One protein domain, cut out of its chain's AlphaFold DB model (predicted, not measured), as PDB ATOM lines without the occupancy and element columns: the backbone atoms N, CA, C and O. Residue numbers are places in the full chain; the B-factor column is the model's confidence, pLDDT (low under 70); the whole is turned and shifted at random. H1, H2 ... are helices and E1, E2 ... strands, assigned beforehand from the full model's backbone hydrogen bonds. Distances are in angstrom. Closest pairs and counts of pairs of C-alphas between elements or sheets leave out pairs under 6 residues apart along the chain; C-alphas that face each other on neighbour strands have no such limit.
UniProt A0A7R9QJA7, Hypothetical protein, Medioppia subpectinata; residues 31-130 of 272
ATOM      1  N   VAL A  31      40.689 -18.777  55.031       92.56
ATOM      2  CA  VAL A  31      39.261 -19.077  55.197       92.56
ATOM      3  C   VAL A  31      38.871 -20.181  54.225       92.56
ATOM      4  O   VAL A  31      38.382 -21.221  54.658       92.56
ATOM      5  N   TRP A  32      39.205 -20.017  52.941       92.00
ATOM      6  CA  TRP A  32      38.945 -21.037  51.923       92.00
ATOM      7  C   TRP A  32      39.573 -22.388  52.292       92.00
ATOM      8  O   TRP A  32      38.880 -23.403  52.316       92.00
ATOM      9  N   CYS A  33      40.858 -22.402  52.671       91.69
ATOM     10  CA  CYS A  33      41.549 -23.630  53.069       91.69
ATOM     11  C   CYS A  33      40.892 -24.309  54.282       91.69
ATOM     12  O   CYS A  33      40.682 -25.520  54.270       91.69
ATOM     13  N   GLN A  34      40.567 -23.554  55.334       94.06
ATOM     14  CA  GLN A  34      39.986 -24.112  56.559       94.06
ATOM     15  C   GLN A  34      38.601 -24.701  56.319       94.06
ATOM     16  O   GLN A  34      38.341 -25.833  56.727       94.06
ATOM     17  N   GLU A  35      37.733 -23.954  55.643       93.56
ATOM     18  CA  GLU A  35      36.372 -24.388  55.341       93.56
ATOM     19  C   GLU A  35      36.375 -25.622  54.432       93.56
ATOM     20  O   GLU A  35      35.691 -26.603  54.725       93.56
ATOM     21  N   ARG A  36      37.253 -25.661  53.419       90.81
ATOM     22  CA  ARG A  36      37.383 -26.835  52.548       90.81
ATOM     23  C   ARG A  36      37.929 -28.062  53.244       90.81
ATOM     24  O   ARG A  36      37.444 -29.164  53.002       90.81
ATOM     25  N   CYS A  37      38.902 -27.895  54.134       92.94
ATOM     26  CA  CYS A  37      39.387 -29.005  54.946       92.94
ATOM     27  C   CYS A  37      38.296 -29.542  55.884       92.94
ATOM     28  O   CYS A  37      38.194 -30.757  56.056       92.94
ATOM     29  N   ARG A  38      37.471 -28.663  56.473       94.81
ATOM     30  CA  ARG A  38      36.339 -29.061  57.326       94.81
ATOM     31  C   ARG A  38      35.290 -29.839  56.538       94.81
ATOM     32  O   ARG A  38      34.874 -30.901  56.992       94.81
ATOM     33  N   GLU A  39      34.910 -29.348  55.360       92.44
ATOM     34  CA  GLU A  39      33.970 -30.042  54.478       92.44
ATOM     35  C   GLU A  39      34.507 -31.405  54.039       92.44
ATOM     36  O   GLU A  39      33.803 -32.403  54.167       92.44
ATOM     37  N   ALA A  40      35.765 -31.475  53.596       91.94
ATOM     38  CA  ALA A  40      36.389 -32.731  53.188       91.94
ATOM     39  C   ALA A  40      36.392 -33.767  54.324       91.94
ATOM     40  O   ALA A  40      36.124 -34.943  54.088       91.94
ATOM     41  N   TYR A  41      36.643 -33.336  55.566       94.25
ATOM     42  CA  TYR A  41      36.552 -34.213  56.732       94.25
ATOM     43  C   TYR A  41      35.113 -34.676  56.993       94.25
ATOM     44  O   TYR A  41      34.877 -35.865  57.201       94.25
ATOM     45  N   ALA A  42      34.143 -33.758  56.950       92.25
ATOM     46  CA  ALA A  42      32.735 -34.072  57.180       92.25
ATOM     47  C   ALA A  42      32.157 -35.019  56.110       92.25
ATOM     48  O   ALA A  42      31.366 -35.902  56.432       92.25
ATOM     49  N   ARG A  43      32.587 -34.874  54.850       88.62
ATOM     50  CA  ARG A  43      32.142 -35.683  53.704       88.62
ATOM     51  C   ARG A  43      32.943 -36.971  53.502       88.62
ATOM     52  O   ARG A  43      32.649 -37.708  52.570       88.62
ATOM     53  N   ASN A  44      33.916 -37.284  54.360       90.69
ATOM     54  CA  ASN A  44      34.866 -38.383  54.141       90.69
ATOM     55  C   ASN A  44      34.214 -39.763  53.906       90.69
ATOM     56  O   ASN A  44      34.769 -40.590  53.190       90.69
ATOM     57  N   TYR A  45      33.044 -40.009  54.501       91.06
ATOM     58  CA  TYR A  45      32.258 -41.236  54.306       91.06
ATOM     59  C   TYR A  45      30.899 -40.983  53.636       91.06
ATOM     60  O   TYR A  45      30.038 -41.861  53.641       91.06
ATOM     61  N   GLY A  46      30.691 -39.779  53.099       85.19
ATOM     62  CA  GLY A  46      29.506 -39.458  52.316       85.19
ATOM     63  C   GLY A  46      29.514 -40.208  50.987       85.19
ATOM     64  O   GLY A  46      30.572 -40.539  50.450       85.19
ATOM     65  N   ILE A  47      28.325 -40.475  50.454       84.81
ATOM     66  CA  ILE A  47      28.192 -40.914  49.066       84.81
ATOM     67  C   ILE A  47      28.569 -39.718  48.192       84.81
ATOM     68  O   ILE A  47      28.070 -38.623  48.428       84.81
ATOM     69  N   ILE A  48      29.476 -39.931  47.234       81.12
ATOM     70  CA  ILE A  48      29.829 -38.911  46.248       81.12
ATOM     71  C   ILE A  48      28.945 -39.121  45.024       81.12
ATOM     72  O   ILE A  48      29.087 -40.133  44.330       81.12
ATOM     73  N   TYR A  49      28.041 -38.184  44.768       80.12
ATOM     74  CA  TYR A  49      27.205 -38.192  43.572       80.12
ATOM     75  C   TYR A  49      27.928 -37.542  42.392       80.12
ATOM     76  O   TYR A  49      28.877 -36.777  42.548       80.12
ATOM     77  N   GLN A  50      27.491 -37.852  41.172       71.62
ATOM     78  CA  GLN A  50      28.136 -37.344  39.957       71.62
ATOM     79  C   GLN A  50      28.067 -35.814  39.848       71.62
ATOM     80  O   GLN A  50      28.960 -35.189  39.275       71.62
ATOM     81  N   CYS A  51      27.010 -35.214  40.396       73.62
ATOM     82  CA  CYS A  51      26.805 -33.775  40.384       73.62
ATOM     83  C   CYS A  51      27.243 -33.080  41.678       73.62
ATOM     84  O   CYS A  51      27.082 -31.866  41.749       73.62
ATOM     85  N   ASP A  52      27.864 -33.810  42.613       79.31
ATOM     86  CA  ASP A  52      28.312 -33.261  43.889       79.31
ATOM     87  C   ASP A  52      29.250 -32.076  43.691       79.31
ATOM     88  O   ASP A  52      30.303 -32.168  43.052       79.31
ATOM     89  N   GLU A  53      28.905 -30.970  44.338       84.12
ATOM     90  CA  GLU A  53      29.743 -29.785  44.392       84.12
ATOM     91  C   GLU A  53      30.108 -29.448  45.843       84.12
ATOM     92  O   GLU A  53      29.326 -29.680  46.774       84.12
ATOM     93  N   PRO A  54      31.291 -28.853  46.067       85.94
ATOM     94  CA  PRO A  54      31.611 -28.272  47.357       85.94
ATOM     95  C   PRO A  54      30.621 -27.162  47.728       85.94
ATOM     96  O   PRO A  54      30.322 -26.276  46.915       85.94
ATOM     97  N   LEU A  55      30.155 -27.186  48.975       85.19
ATOM     98  CA  LEU A  55      29.178 -26.233  49.508       85.19
ATOM     99  C   LEU A  55      29.843 -25.109  50.308       85.19
ATOM    100  O   LEU A  55      29.347 -23.982  50.350       85.19
ATOM    101  N   THR A  56      30.978 -25.388  50.949       87.44
ATOM    102  CA  THR A  56      31.677 -24.412  51.799       87.44
ATOM    103  C   THR A  56      32.543 -23.462  50.980       87.44
ATOM    104  O   THR A  56      32.893 -23.768  49.850       87.44
ATOM    105  N   ALA A  57      32.932 -22.302  51.516       87.56
ATOM    106  CA  ALA A  57      33.875 -21.362  50.883       87.56
ATOM    107  C   ALA A  57      33.531 -20.866  49.457       87.56
ATOM    108  O   ALA A  57      34.387 -20.285  48.795       87.56
ATOM    109  N   ARG A  58      32.288 -21.037  48.982       85.88
ATOM    110  CA  ARG A  58      31.846 -20.590  47.646       85.88
ATOM    111  C   ARG A  58      31.902 -19.071  47.449       85.88
ATOM    112  O   ARG A  58      31.976 -18.627  46.313       85.88
ATOM    113  N   ASN A  59      31.892 -18.296  48.532       79.94
ATOM    114  CA  ASN A  59      32.021 -16.834  48.491       79.94
ATOM    115  C   ASN A  59      33.480 -16.364  48.395       79.94
ATOM    116  O   ASN A  59      33.733 -15.209  48.079       79.94
ATOM    117  N   GLU A  60      34.434 -17.249  48.692       83.19
ATOM    118  CA  GLU A  60      35.873 -16.958  48.648       83.19
ATOM    119  C   GLU A  60      36.481 -17.263  47.272       83.19
ATOM    120  O   GLU A  60      37.663 -17.010  47.032       83.19
ATOM    121  N   THR A  61      35.694 -17.865  46.381       78.06
ATOM    122  CA  THR A  61      36.115 -18.219  45.032       78.06
ATOM    123  C   THR A  61      36.007 -17.026  44.098       78.06
ATOM    124  O   THR A  61      35.238 -16.088  44.310       78.06
ATOM    125  N   PHE A  62      36.800 -17.057  43.033       81.38
ATOM    126  CA  PHE A  62      36.725 -16.024  42.011       81.38
ATOM    127  C   PHE A  62      35.400 -16.138  41.249       81.38
ATOM    128  O   PHE A  62      35.049 -17.215  40.765       81.38
ATOM    129  N   SER A  63      34.690 -15.020  41.131       81.44
ATOM    130  CA  SER A  63      33.523 -14.846  40.267       81.44
ATOM    131  C   SER A  63      33.823 -13.749  39.251       81.44
ATOM    132  O   SER A  63      34.502 -12.768  39.557       81.44
ATOM    133  N   ASP A  64      33.370 -13.949  38.017       87.50
ATOM    134  CA  ASP A  64      33.564 -12.984  36.943       87.50
ATOM    135  C   ASP A  64      32.495 -11.877  36.971       87.50
ATOM    136  O   ASP A  64      31.480 -11.974  37.660       87.50
ATOM    137  N   ALA A  65      32.705 -10.819  36.187       90.38
ATOM    138  CA  ALA A  65      31.814  -9.657  36.157       90.38
ATOM    139  C   ALA A  65      30.370  -9.978  35.720       90.38
ATOM    140  O   ALA A  65      29.464  -9.195  35.998       90.38
ATOM    141  N   LEU A  66      30.137 -11.103  35.036       92.75
ATOM    142  CA  LEU A  66      28.804 -11.516  34.600       92.75
ATOM    143  C   LEU A  66      28.110 -12.438  35.604       92.75
ATOM    144  O   LEU A  66      26.979 -12.844  35.337       92.75
ATOM    145  N   TYR A  67      28.737 -12.747  36.745       91.75
ATOM    146  CA  TYR A  67      28.221 -13.720  37.706       91.75
ATOM    147  C   TYR A  67      26.770 -13.452  38.105       91.75
ATOM    148  O   TYR A  67      25.900 -14.294  37.880       91.75
ATOM    149  N   ASP A  68      26.477 -12.254  38.615       91.75
ATOM    150  CA  ASP A  68      25.131 -11.898  39.074       91.75
ATOM    151  C   ASP A  68      24.118 -11.870  37.922       91.75
ATOM    152  O   ASP A  68      22.976 -12.319  38.064       91.75
ATOM    153  N   ILE A  69      24.549 -11.399  36.747       93.12
ATOM    154  CA  ILE A  69      23.711 -11.320  35.546       93.12
ATOM    155  C   ILE A  69      23.300 -12.725  35.110       93.12
ATOM    156  O   ILE A  69      22.112 -12.994  34.934       93.12
ATOM    157  N   LEU A  70      24.258 -13.637  34.958       92.94
ATOM    158  CA  LEU A  70      23.984 -15.008  34.540       92.94
ATOM    159  C   LEU A  70      23.218 -15.766  35.622       92.94
ATOM    160  O   LEU A  70      22.272 -16.488  35.305       92.94
ATOM    161  N   LYS A  71      23.544 -15.546  36.900       90.19
ATOM    162  CA  LYS A  71      22.818 -16.155  38.015       90.19
ATOM    163  C   LYS A  71      21.344 -15.758  38.012       90.19
ATOM    164  O   LYS A  71      20.485 -16.626  38.161       90.19
ATOM    165  N   SER A  72      21.042 -14.482  37.768       90.31
ATOM    166  CA  SER A  72      19.661 -13.991  37.652       90.31
ATOM    167  C   SER A  72      18.891 -14.601  36.473       90.31
ATOM    168  O   SER A  72      17.669 -14.712  36.526       90.31
ATOM    169  N   LYS A  73      19.604 -15.051  35.434       90.50
ATOM    170  CA  LYS A  73      19.053 -15.729  34.250       90.50
ATOM    171  C   LYS A  73      18.914 -17.248  34.419       90.50
ATOM    172  O   LYS A  73      18.656 -17.935  33.439       90.50
ATOM    173  N   GLY A  74      19.091 -17.768  35.633       89.12
ATOM    174  CA  GLY A  74      18.960 -19.198  35.922       89.12
ATOM    175  C   GLY A  74      20.249 -19.999  35.736       89.12
ATOM    176  O   GLY A  74      20.192 -21.221  35.672       89.12
ATOM    177  N   CYS A  75      21.419 -19.354  35.663       90.88
ATOM    178  CA  CYS A  75      22.680 -20.085  35.572       90.88
ATOM    179  C   CYS A  75      22.958 -20.904  36.844       90.88
ATOM    180  O   CYS A  75      22.982 -20.389  37.977       90.88
ATOM    181  N   VAL A  76      23.220 -22.191  36.642       88.94
ATOM    182  CA  VAL A  76      23.756 -23.094  37.650       88.94
ATOM    183  C   VAL A  76      25.273 -23.047  37.556       88.94
ATOM    184  O   VAL A  76      25.871 -23.359  36.530       88.94
ATOM    185  N   TYR A  77      25.891 -22.610  38.651       88.88
ATOM    186  CA  TYR A  77      27.335 -22.462  38.753       88.88
ATOM    187  C   TYR A  77      27.941 -23.660  39.464       88.88
ATOM    188  O   TYR A  77      27.511 -24.028  40.563       88.88
ATOM    189  N   ARG A  78      29.021 -24.174  38.894       88.62
ATOM    190  CA  ARG A  78      29.903 -25.143  39.534       88.62
ATOM    191  C   ARG A  78      31.218 -24.496  39.892       88.62
ATOM    192  O   ARG A  78      31.570 -23.445  39.365       88.62
ATOM    193  N   GLU A  79      31.947 -25.116  40.803       88.38
ATOM    194  CA  GLU A  79      33.275 -24.637  41.127       88.38
ATOM    195  C   GLU A  79      34.346 -25.518  40.506       88.38
ATOM    196  O   GLU A  79      34.355 -26.738  40.667       88.38
ATOM    197  N   ARG A  80      35.325 -24.883  39.868       87.19
ATOM    198  CA  ARG A  80      36.534 -25.545  39.388       87.19
ATOM    199  C   ARG A  80      37.748 -24.817  39.944       87.19
ATOM    200  O   ARG A  80      37.959 -23.641  39.679       87.19
ATOM    201  N   HIS A  81      38.511 -25.509  40.791       81.44
ATOM    202  CA  HIS A  81      39.741 -24.996  41.417       81.44
ATOM    203  C   HIS A  81      39.569 -23.612  42.081       81.44
ATOM    204  O   HIS A  81      40.446 -22.748  42.008       81.44
ATOM    205  N   GLY A  82      38.423 -23.419  42.744       84.19
ATOM    206  CA  GLY A  82      38.060 -22.177  43.418       84.19
ATOM    207  C   GLY A  82      37.729 -21.006  42.488       84.19
ATOM    208  O   GLY A  82      37.867 -19.842  42.861       84.19
ATOM    209  N   ILE A  83      37.259 -21.312  41.284       88.06
ATOM    210  CA  ILE A  83      36.642 -20.369  40.356       88.06
ATOM    211  C   ILE A  83      35.195 -20.817  40.124       88.06
ATOM    212  O   ILE A  83      34.941 -22.010  39.949       88.06
ATOM    213  N   GLN A  84      34.249 -19.878  40.154       90.06
ATOM    214  CA  GLN A  84      32.860 -20.120  39.768       90.06
ATOM    215  C   GLN A  84      32.764 -20.182  38.239       90.06
ATOM    216  O   GLN A  84      33.019 -19.191  37.559       90.06
ATOM    217  N   CYS A  85      32.362 -21.332  37.709       90.75
ATOM    218  CA  CYS A  85      32.166 -21.568  36.283       90.75
ATOM    219  C   CYS A  85      30.673 -21.801  35.997       90.75
ATOM    220  O   CYS A  85      30.054 -22.622  36.684       90.75
ATOM    221  N   PRO A  86      30.082 -21.110  35.006       92.81
ATOM    222  CA  PRO A  86      28.776 -21.479  34.464       92.81
ATOM    223  C   PRO A  86      28.798 -22.930  33.977       92.81
ATOM    224  O   PRO A  86      29.739 -23.312  33.284       92.81
ATOM    225  N   ASP A  87      27.789 -23.719  34.337       90.38
ATOM    226  CA  ASP A  87      27.679 -25.121  33.914       90.38
ATOM    227  C   ASP A  87      26.506 -25.329  32.949       90.38
ATOM    228  O   ASP A  87      26.714 -25.730  31.812       90.38
ATOM    229  N   TRP A  88      25.286 -24.988  33.375       90.75
ATOM    230  CA  TRP A  88      24.075 -25.020  32.543       90.75
ATOM    231  C   TRP A  88      23.077 -23.951  32.993       90.75
ATOM    232  O   TRP A  88      23.182 -23.396  34.094       90.75
ATOM    233  N   PHE A  89      22.101 -23.649  32.144       91.69
ATOM    234  CA  PHE A  89      21.026 -22.706  32.415       91.69
ATOM    235  C   PHE A  89      19.713 -23.429  32.653       91.69
ATOM    236  O   PHE A  89      19.184 -24.149  31.809       91.69
ATOM    237  N   ASP A  90      19.150 -23.184  33.823       86.94
ATOM    238  CA  ASP A  90      17.870 -23.729  34.209       86.94
ATOM    239  C   ASP A  90      16.723 -23.052  33.450       86.94
ATOM    240  O   ASP A  90      16.499 -21.847  33.577       86.94
ATOM    241  N   LEU A  91      15.986 -23.841  32.660       83.56
ATOM    242  CA  LEU A  91      14.877 -23.367  31.826       83.56
ATOM    243  C   LEU A  91      13.649 -22.946  32.644       83.56
ATOM    244  O   LEU A  91      12.817 -22.174  32.167       83.56
ATOM    245  N   THR A  92      13.513 -23.454  33.868       78.56
ATOM    246  CA  THR A  92      12.376 -23.177  34.749       78.56
ATOM    247  C   THR A  92      12.883 -22.765  36.124       78.56
ATOM    248  O   THR A  92      12.662 -23.507  37.075       78.56
ATOM    249  N   PRO A  93      13.555 -21.606  36.273       65.69
ATOM    250  CA  PRO A  93      14.199 -21.217  37.522       65.69
ATOM    251  C   PRO A  93      13.144 -20.984  38.610       65.69
ATOM    252  O   PRO A  93      12.602 -19.894  38.780       65.69
ATOM    253  N   GLN A  94      12.816 -22.041  39.339       63.88
ATOM    254  CA  GLN A  94      11.967 -22.007  40.514       63.88
ATOM    255  C   GLN A  94      12.878 -22.025  41.731       63.88
ATOM    256  O   GLN A  94      13.929 -22.670  41.741       63.88
ATOM    257  N   ARG A  95      12.493 -21.281  42.769       60.19
ATOM    258  CA  ARG A  95      13.201 -21.340  44.042       60.19
ATOM    259  C   ARG A  95      12.927 -22.708  44.655       60.19
ATOM    260  O   ARG A  95      11.874 -22.901  45.250       60.19
ATOM    261  N   LEU A  96      13.872 -23.621  44.473       57.41
ATOM    262  CA  LEU A  96      13.823 -24.944  45.073       57.41
ATOM    263  C   LEU A  96      13.801 -24.813  46.597       57.41
ATOM    264  O   LEU A  96      14.494 -23.970  47.184       57.41
ATOM    265  N   THR A  97      12.989 -25.643  47.231       55.88
ATOM    266  CA  THR A  97      13.053 -25.913  48.667       55.88
ATOM    267  C   THR A  97      14.351 -26.650  49.008       55.88
ATOM    268  O   THR A  97      15.044 -27.176  48.134       55.88
ATOM    269  N   THR A  98      14.724 -26.667  50.290       55.28
ATOM    270  CA  THR A  98      15.929 -27.376  50.740       55.28
ATOM    271  C   THR A  98      15.830 -28.875  50.448       55.28
ATOM    272  O   THR A  98      16.823 -29.461  50.031       55.28
ATOM    273  N   GLU A  99      14.646 -29.477  50.584       54.72
ATOM    274  CA  GLU A  99      14.410 -30.878  50.222       54.72
ATOM    275  C   GLU A  99      14.571 -31.142  48.714       54.72
ATOM    276  O   GLU A  99      15.248 -32.094  48.340       54.72
ATOM    277  N   GLU A 100      14.036 -30.281  47.841       56.72
ATOM    278  CA  GLU A 100      14.175 -30.441  46.380       56.72
ATOM    279  C   GLU A 100      15.624 -30.267  45.905       56.72
ATOM    280  O   GLU A 100      16.053 -30.910  44.947       56.72
ATOM    281  N   TYR A 101      16.396 -29.409  46.578       57.66
ATOM    282  CA  TYR A 101      17.823 -29.258  46.300       57.66
ATOM    283  C   TYR A 101      18.601 -30.520  46.691       57.66
ATOM    284  O   TYR A 101      19.470 -30.959  45.946       57.66
ATOM    285  N   ILE A 102      18.261 -31.121  47.834       53.72
ATOM    286  CA  ILE A 102      18.856 -32.373  48.315       53.72
ATOM    287  C   ILE A 102      18.511 -33.543  47.381       53.72
ATOM    288  O   ILE A 102      19.381 -34.366  47.118       53.72
ATOM    289  N   ASP A 103      17.292 -33.615  46.840       55.47
ATOM    290  CA  ASP A 103      16.916 -34.650  45.863       55.47
ATOM    291  C   ASP A 103      17.639 -34.478  44.516       55.47
ATOM    292  O   ASP A 103      18.072 -35.464  43.922       55.47
ATOM    293  N   LEU A 104      17.847 -33.245  44.043       58.09
ATOM    294  CA  LEU A 104      18.649 -32.989  42.837       58.09
ATOM    295  C   LEU A 104      20.133 -33.346  43.021       58.09
ATOM    296  O   LEU A 104      20.757 -33.819  42.077       58.09
ATOM    297  N   ASP A 105      20.691 -33.134  44.216       53.59
ATOM    298  CA  ASP A 105      22.093 -33.459  44.531       53.59
ATOM    299  C   ASP A 105      22.280 -34.975  44.765       53.59
ATOM    300  O   ASP A 105      23.294 -35.553  44.381       53.59
ATOM    301  N   ASN A 106      21.267 -35.656  45.322       52.62
ATOM    302  CA  ASN A 106      21.313 -37.084  45.669       52.62
ATOM    303  C   ASN A 106      20.797 -38.037  44.580       52.62
ATOM    304  O   ASN A 106      20.737 -39.254  44.801       52.62
ATOM    305  N   THR A 107      20.380 -37.532  43.422       54.69
ATOM    306  CA  THR A 107      19.871 -38.390  42.352       54.69
ATOM    307  C   THR A 107      20.987 -38.776  41.392       54.69
ATOM    308  O   THR A 107      21.637 -37.958  40.751       54.69
ATOM    309  N   TYR A 108      21.178 -40.086  41.235       53.41
ATOM    310  CA  TYR A 108      21.962 -40.693  40.152       53.41
ATOM    311  C   TYR A 108      21.197 -40.622  38.814       53.41
ATOM    312  O   TYR A 108      21.279 -41.532  37.987       53.41
ATOM    313  N   ASP A 109      20.361 -39.598  38.641       60.59
ATOM    314  CA  ASP A 109      19.351 -39.550  37.597       60.59
ATOM    315  C   ASP A 109      19.833 -38.694  36.427       60.59
ATOM    316  O   ASP A 109      19.589 -37.493  36.340       60.59
ATOM    317  N   TRP A 110      20.543 -39.357  35.518       61.69
ATOM    318  CA  TRP A 110      20.815 -38.870  34.166       61.69
ATOM    319  C   TRP A 110      19.770 -39.379  33.167       61.69
ATOM    320  O   TRP A 110      20.080 -39.575  31.992       61.69
ATOM    321  N   SER A 111      18.535 -39.644  33.607       72.50
ATOM    322  CA  SER A 111      17.461 -39.916  32.659       72.50
ATOM    323  C   SER A 111      17.307 -38.750  31.687       72.50
ATOM    324  O   SER A 111      17.572 -37.584  32.008       72.50
ATOM    325  N   GLU A 112      16.855 -39.075  30.478       73.25
ATOM    326  CA  GLU A 112      16.583 -38.081  29.440       73.25
ATOM    327  C   GLU A 112      15.482 -37.086  29.851       73.25
ATOM    328  O   GLU A 112      15.346 -36.027  29.246       73.25
ATOM    329  N   ASP A 113      14.731 -37.397  30.908       75.00
ATOM    330  CA  ASP A 113      13.691 -36.541  31.473       75.00
ATOM    331  C   ASP A 113      14.204 -35.667  32.631       75.00
ATOM    332  O   ASP A 113      13.464 -34.827  33.155       75.00
ATOM    333  N   SER A 114      15.471 -35.825  33.038       77.88
ATOM    334  CA  SER A 114      16.062 -35.007  34.095       77.88
ATOM    335  C   SER A 114      16.142 -33.537  33.674       77.88
ATOM    336  O   SER A 114      16.378 -33.175  32.514       77.88
ATOM    337  N   ARG A 115      15.981 -32.651  34.659       79.50
ATOM    338  CA  ARG A 115      15.992 -31.198  34.444       79.50
ATOM    339  C   ARG A 115      17.292 -30.717  33.796       79.50
ATOM    340  O   ARG A 115      17.245 -29.898  32.881       79.50
ATOM    341  N   GLN A 116      18.431 -31.240  34.258       82.31
ATOM    342  CA  GLN A 116      19.748 -30.907  33.713       82.31
ATOM    343  C   GLN A 116      19.885 -31.398  32.268       82.31
ATOM    344  O   GLN A 116      20.329 -30.635  31.414       82.31
ATOM    345  N   TRP A 117      19.473 -32.636  31.969       85.12
ATOM    346  CA  TRP A 117      19.555 -33.176  30.612       85.12
ATOM    347  C   TRP A 117      18.768 -32.334  29.612       85.12
ATOM    348  O   TRP A 117      19.303 -31.945  28.577       85.12
ATOM    349  N   MET A 118      17.517 -32.002  29.934       86.94
ATOM    350  CA  MET A 118      16.660 -31.213  29.048       86.94
ATOM    351  C   MET A 118      17.198 -29.797  28.814       86.94
ATOM    352  O   MET A 118      17.125 -29.292  27.692       86.94
ATOM    353  N   ALA A 119      17.780 -29.174  29.842       90.06
ATOM    354  CA  ALA A 119      18.440 -27.879  29.718       90.06
ATOM    355  C   ALA A 119      19.675 -27.943  28.806       90.06
ATOM    356  O   ALA A 119      19.758 -27.199  27.829       90.06
ATOM    357  N   VAL A 120      20.591 -28.884  29.057       91.56
ATOM    358  CA  VAL A 120      21.809 -29.058  28.248       91.56
ATOM    359  C   VAL A 120      21.462 -29.442  26.807       91.56
ATOM    360  O   VAL A 120      22.057 -28.925  25.863       91.56
ATOM    361  N   LYS A 121      20.452 -30.294  26.605       93.31
ATOM    362  CA  LYS A 121      19.927 -30.616  25.273       93.31
ATOM    363  C   LYS A 121      19.467 -29.353  24.543       93.31
ATOM    364  O   LYS A 121      19.859 -29.148  23.396       93.31
ATOM    365  N   HIS A 122      18.700 -28.489  25.208       94.19
ATOM    366  CA  HIS A 122      18.243 -27.228  24.625       94.19
ATOM    367  C   HIS A 122      19.401 -26.282  24.264       94.19
ATOM    368  O   HIS A 122      19.355 -25.623  23.220       94.19
ATOM    369  N   GLU A 123      20.447 -26.213  25.090       95.50
ATOM    370  CA  GLU A 123      21.661 -25.437  24.802       95.50
ATOM    371  C   GLU A 123      22.397 -25.976  23.566       95.50
ATOM    372  O   GLU A 123      22.740 -25.206  22.664       95.50
ATOM    373  N   CYS A 124      22.573 -27.297  23.479       95.88
ATOM    374  CA  CYS A 124      23.188 -27.972  22.335       95.88
ATOM    375  C   CYS A 124      22.398 -27.747  21.036       95.88
ATOM    376  O   CYS A 124      22.979 -27.356  20.021       95.88
ATOM    377  N   GLU A 125      21.076 -27.938  21.064       96.75
ATOM    378  CA  GLU A 125      20.187 -27.672  19.923       96.75
ATOM    379  C   GLU A 125      20.251 -26.191  19.512       96.75
ATOM    380  O   GLU A 125      20.385 -25.869  18.330       96.75
ATOM    381  N   SER A 126      20.258 -25.272  20.482       96.44
ATOM    382  CA  SER A 126      20.386 -23.832  20.223       96.44
ATOM    383  C   SER A 126      21.723 -23.457  19.583       96.44
ATOM    384  O   SER A 126      21.748 -22.609  18.691       96.44
ATOM    385  N   SER A 127      22.822 -24.090  20.002       96.62
ATOM    386  CA  SER A 127      24.147 -23.907  19.397       96.62
ATOM    387  C   SER A 127      24.173 -24.387  17.946       96.62
ATOM    388  O   SER A 127      24.743 -23.728  17.078       96.62
ATOM    389  N   HIS A 128      23.507 -25.510  17.667       96.94
ATOM    390  CA  HIS A 128      23.472 -26.103  16.336       96.94
ATOM    391  C   HIS A 128      22.582 -25.325  15.354       96.94
ATOM    392  O   HIS A 128      22.956 -25.134  14.200       96.94
ATOM    393  N   GLU A 129      21.417 -24.855  15.803       97.50
ATOM    394  CA  GLU A 129      20.414 -24.215  14.940       97.50
ATOM    395  C   GLU A 129      20.524 -22.682  14.877       97.50
ATOM    396  O   GLU A 129      20.012 -22.050  13.947       97.50
ATOM    397  N   ARG A 130      21.113 -22.051  15.900       96.62
ATOM    398  CA  ARG A 130      21.103 -20.591  16.080       96.62
ATOM    399  C   ARG A 130      22.492 -20.073  16.462       96.62
ATOM    400  O   ARG A 130      23.399 -20.068  15.634       96.62
TER     401      ARG A 130
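Overview. This is residues 31 to 130 of the 272 residues of the protein "Hypothetical protein" of Medioppia subpectinata (UniProt A0A7R9QJA7). Look for a small two-stranded hairpin, E1 and E2, near the middle of a loosely spread chain, with helices set round it at different distances: short H2 is close to the hairpin, H4 packs on E2 with its first half, and H1 and H3 lie farther out. H1 and H4 mark the two ends of the longest axis, and residues 124 to 130 of the H4 end stick out. The printed part has 100 residues with four named helices and two named strands, in the order H1, H2, E1, E2, H3, H4; the two-stranded sheet is antiparallel and the class is mixed, helices and strands. It is only just compact, close to loose, with a radius of gyration of the C-alphas of 15.1 A and spans of 46 by 32 by 24 A.

Arrangement. Begin at the sheet, where E1, residues 75 to 80, and E2, residues 83 to 89, form a hairpin over a tight link, antiparallel at 145 degrees between their directions. There you find N 78 and O 85 at 2.9 A and N 76 and O 88 at 2.8 A, both within hydrogen-bond range. Next look at H4, residues 115 to 129: its closest C-alpha to E2 is that of Val 120, 6.3 A from that of Trp 88, while H4 is apart from E1. H2, residues 67 to 72, is near E2, with 7 pairs of C-alphas within 10 A, and its closest C-alphas with E1 are those of Lys 71 and Tyr 77, 7.8 A apart. H1, residues 31 to 42, is apart from both strands, and H3, residues 98 to 106, is apart from E1. No two of the four helices touch. In H1, H2, H3 and H4 every O i to N i+4 pair is within hydrogen-bond range.

Along the chain. Find C-alpha 75 at (22.680, -20.085, 35.572); from there E1 runs 15.4 A to C-alpha 80, and E2 comes back over 17.7 A. H2 is 8.6 A long and H3 12.2 A. Find C-alpha 31 at (39.261, -19.077, 55.197), where H1 begins its 16.5 A. H4, the longest helix, covers 21.2 A and ends with C-alpha 129 at (20.414, -24.215, 14.940).

Size, cuts and confidence. The two C-alphas farthest apart are those of Gln 34 and Glu 129, 46.0 A. The printed part has no cut. The link from H1 to H2, residues 43 to 66, is long. Residues 97 to 103, of which 98 to 103 belong to H3, stand free, and so do residues 124 to 130, of which 124 to 129 belong to H4. The mean pLDDT of the printed part is 82.5; look for low values, under 70, at residues 93 to 110, where H3 has a mean of 55.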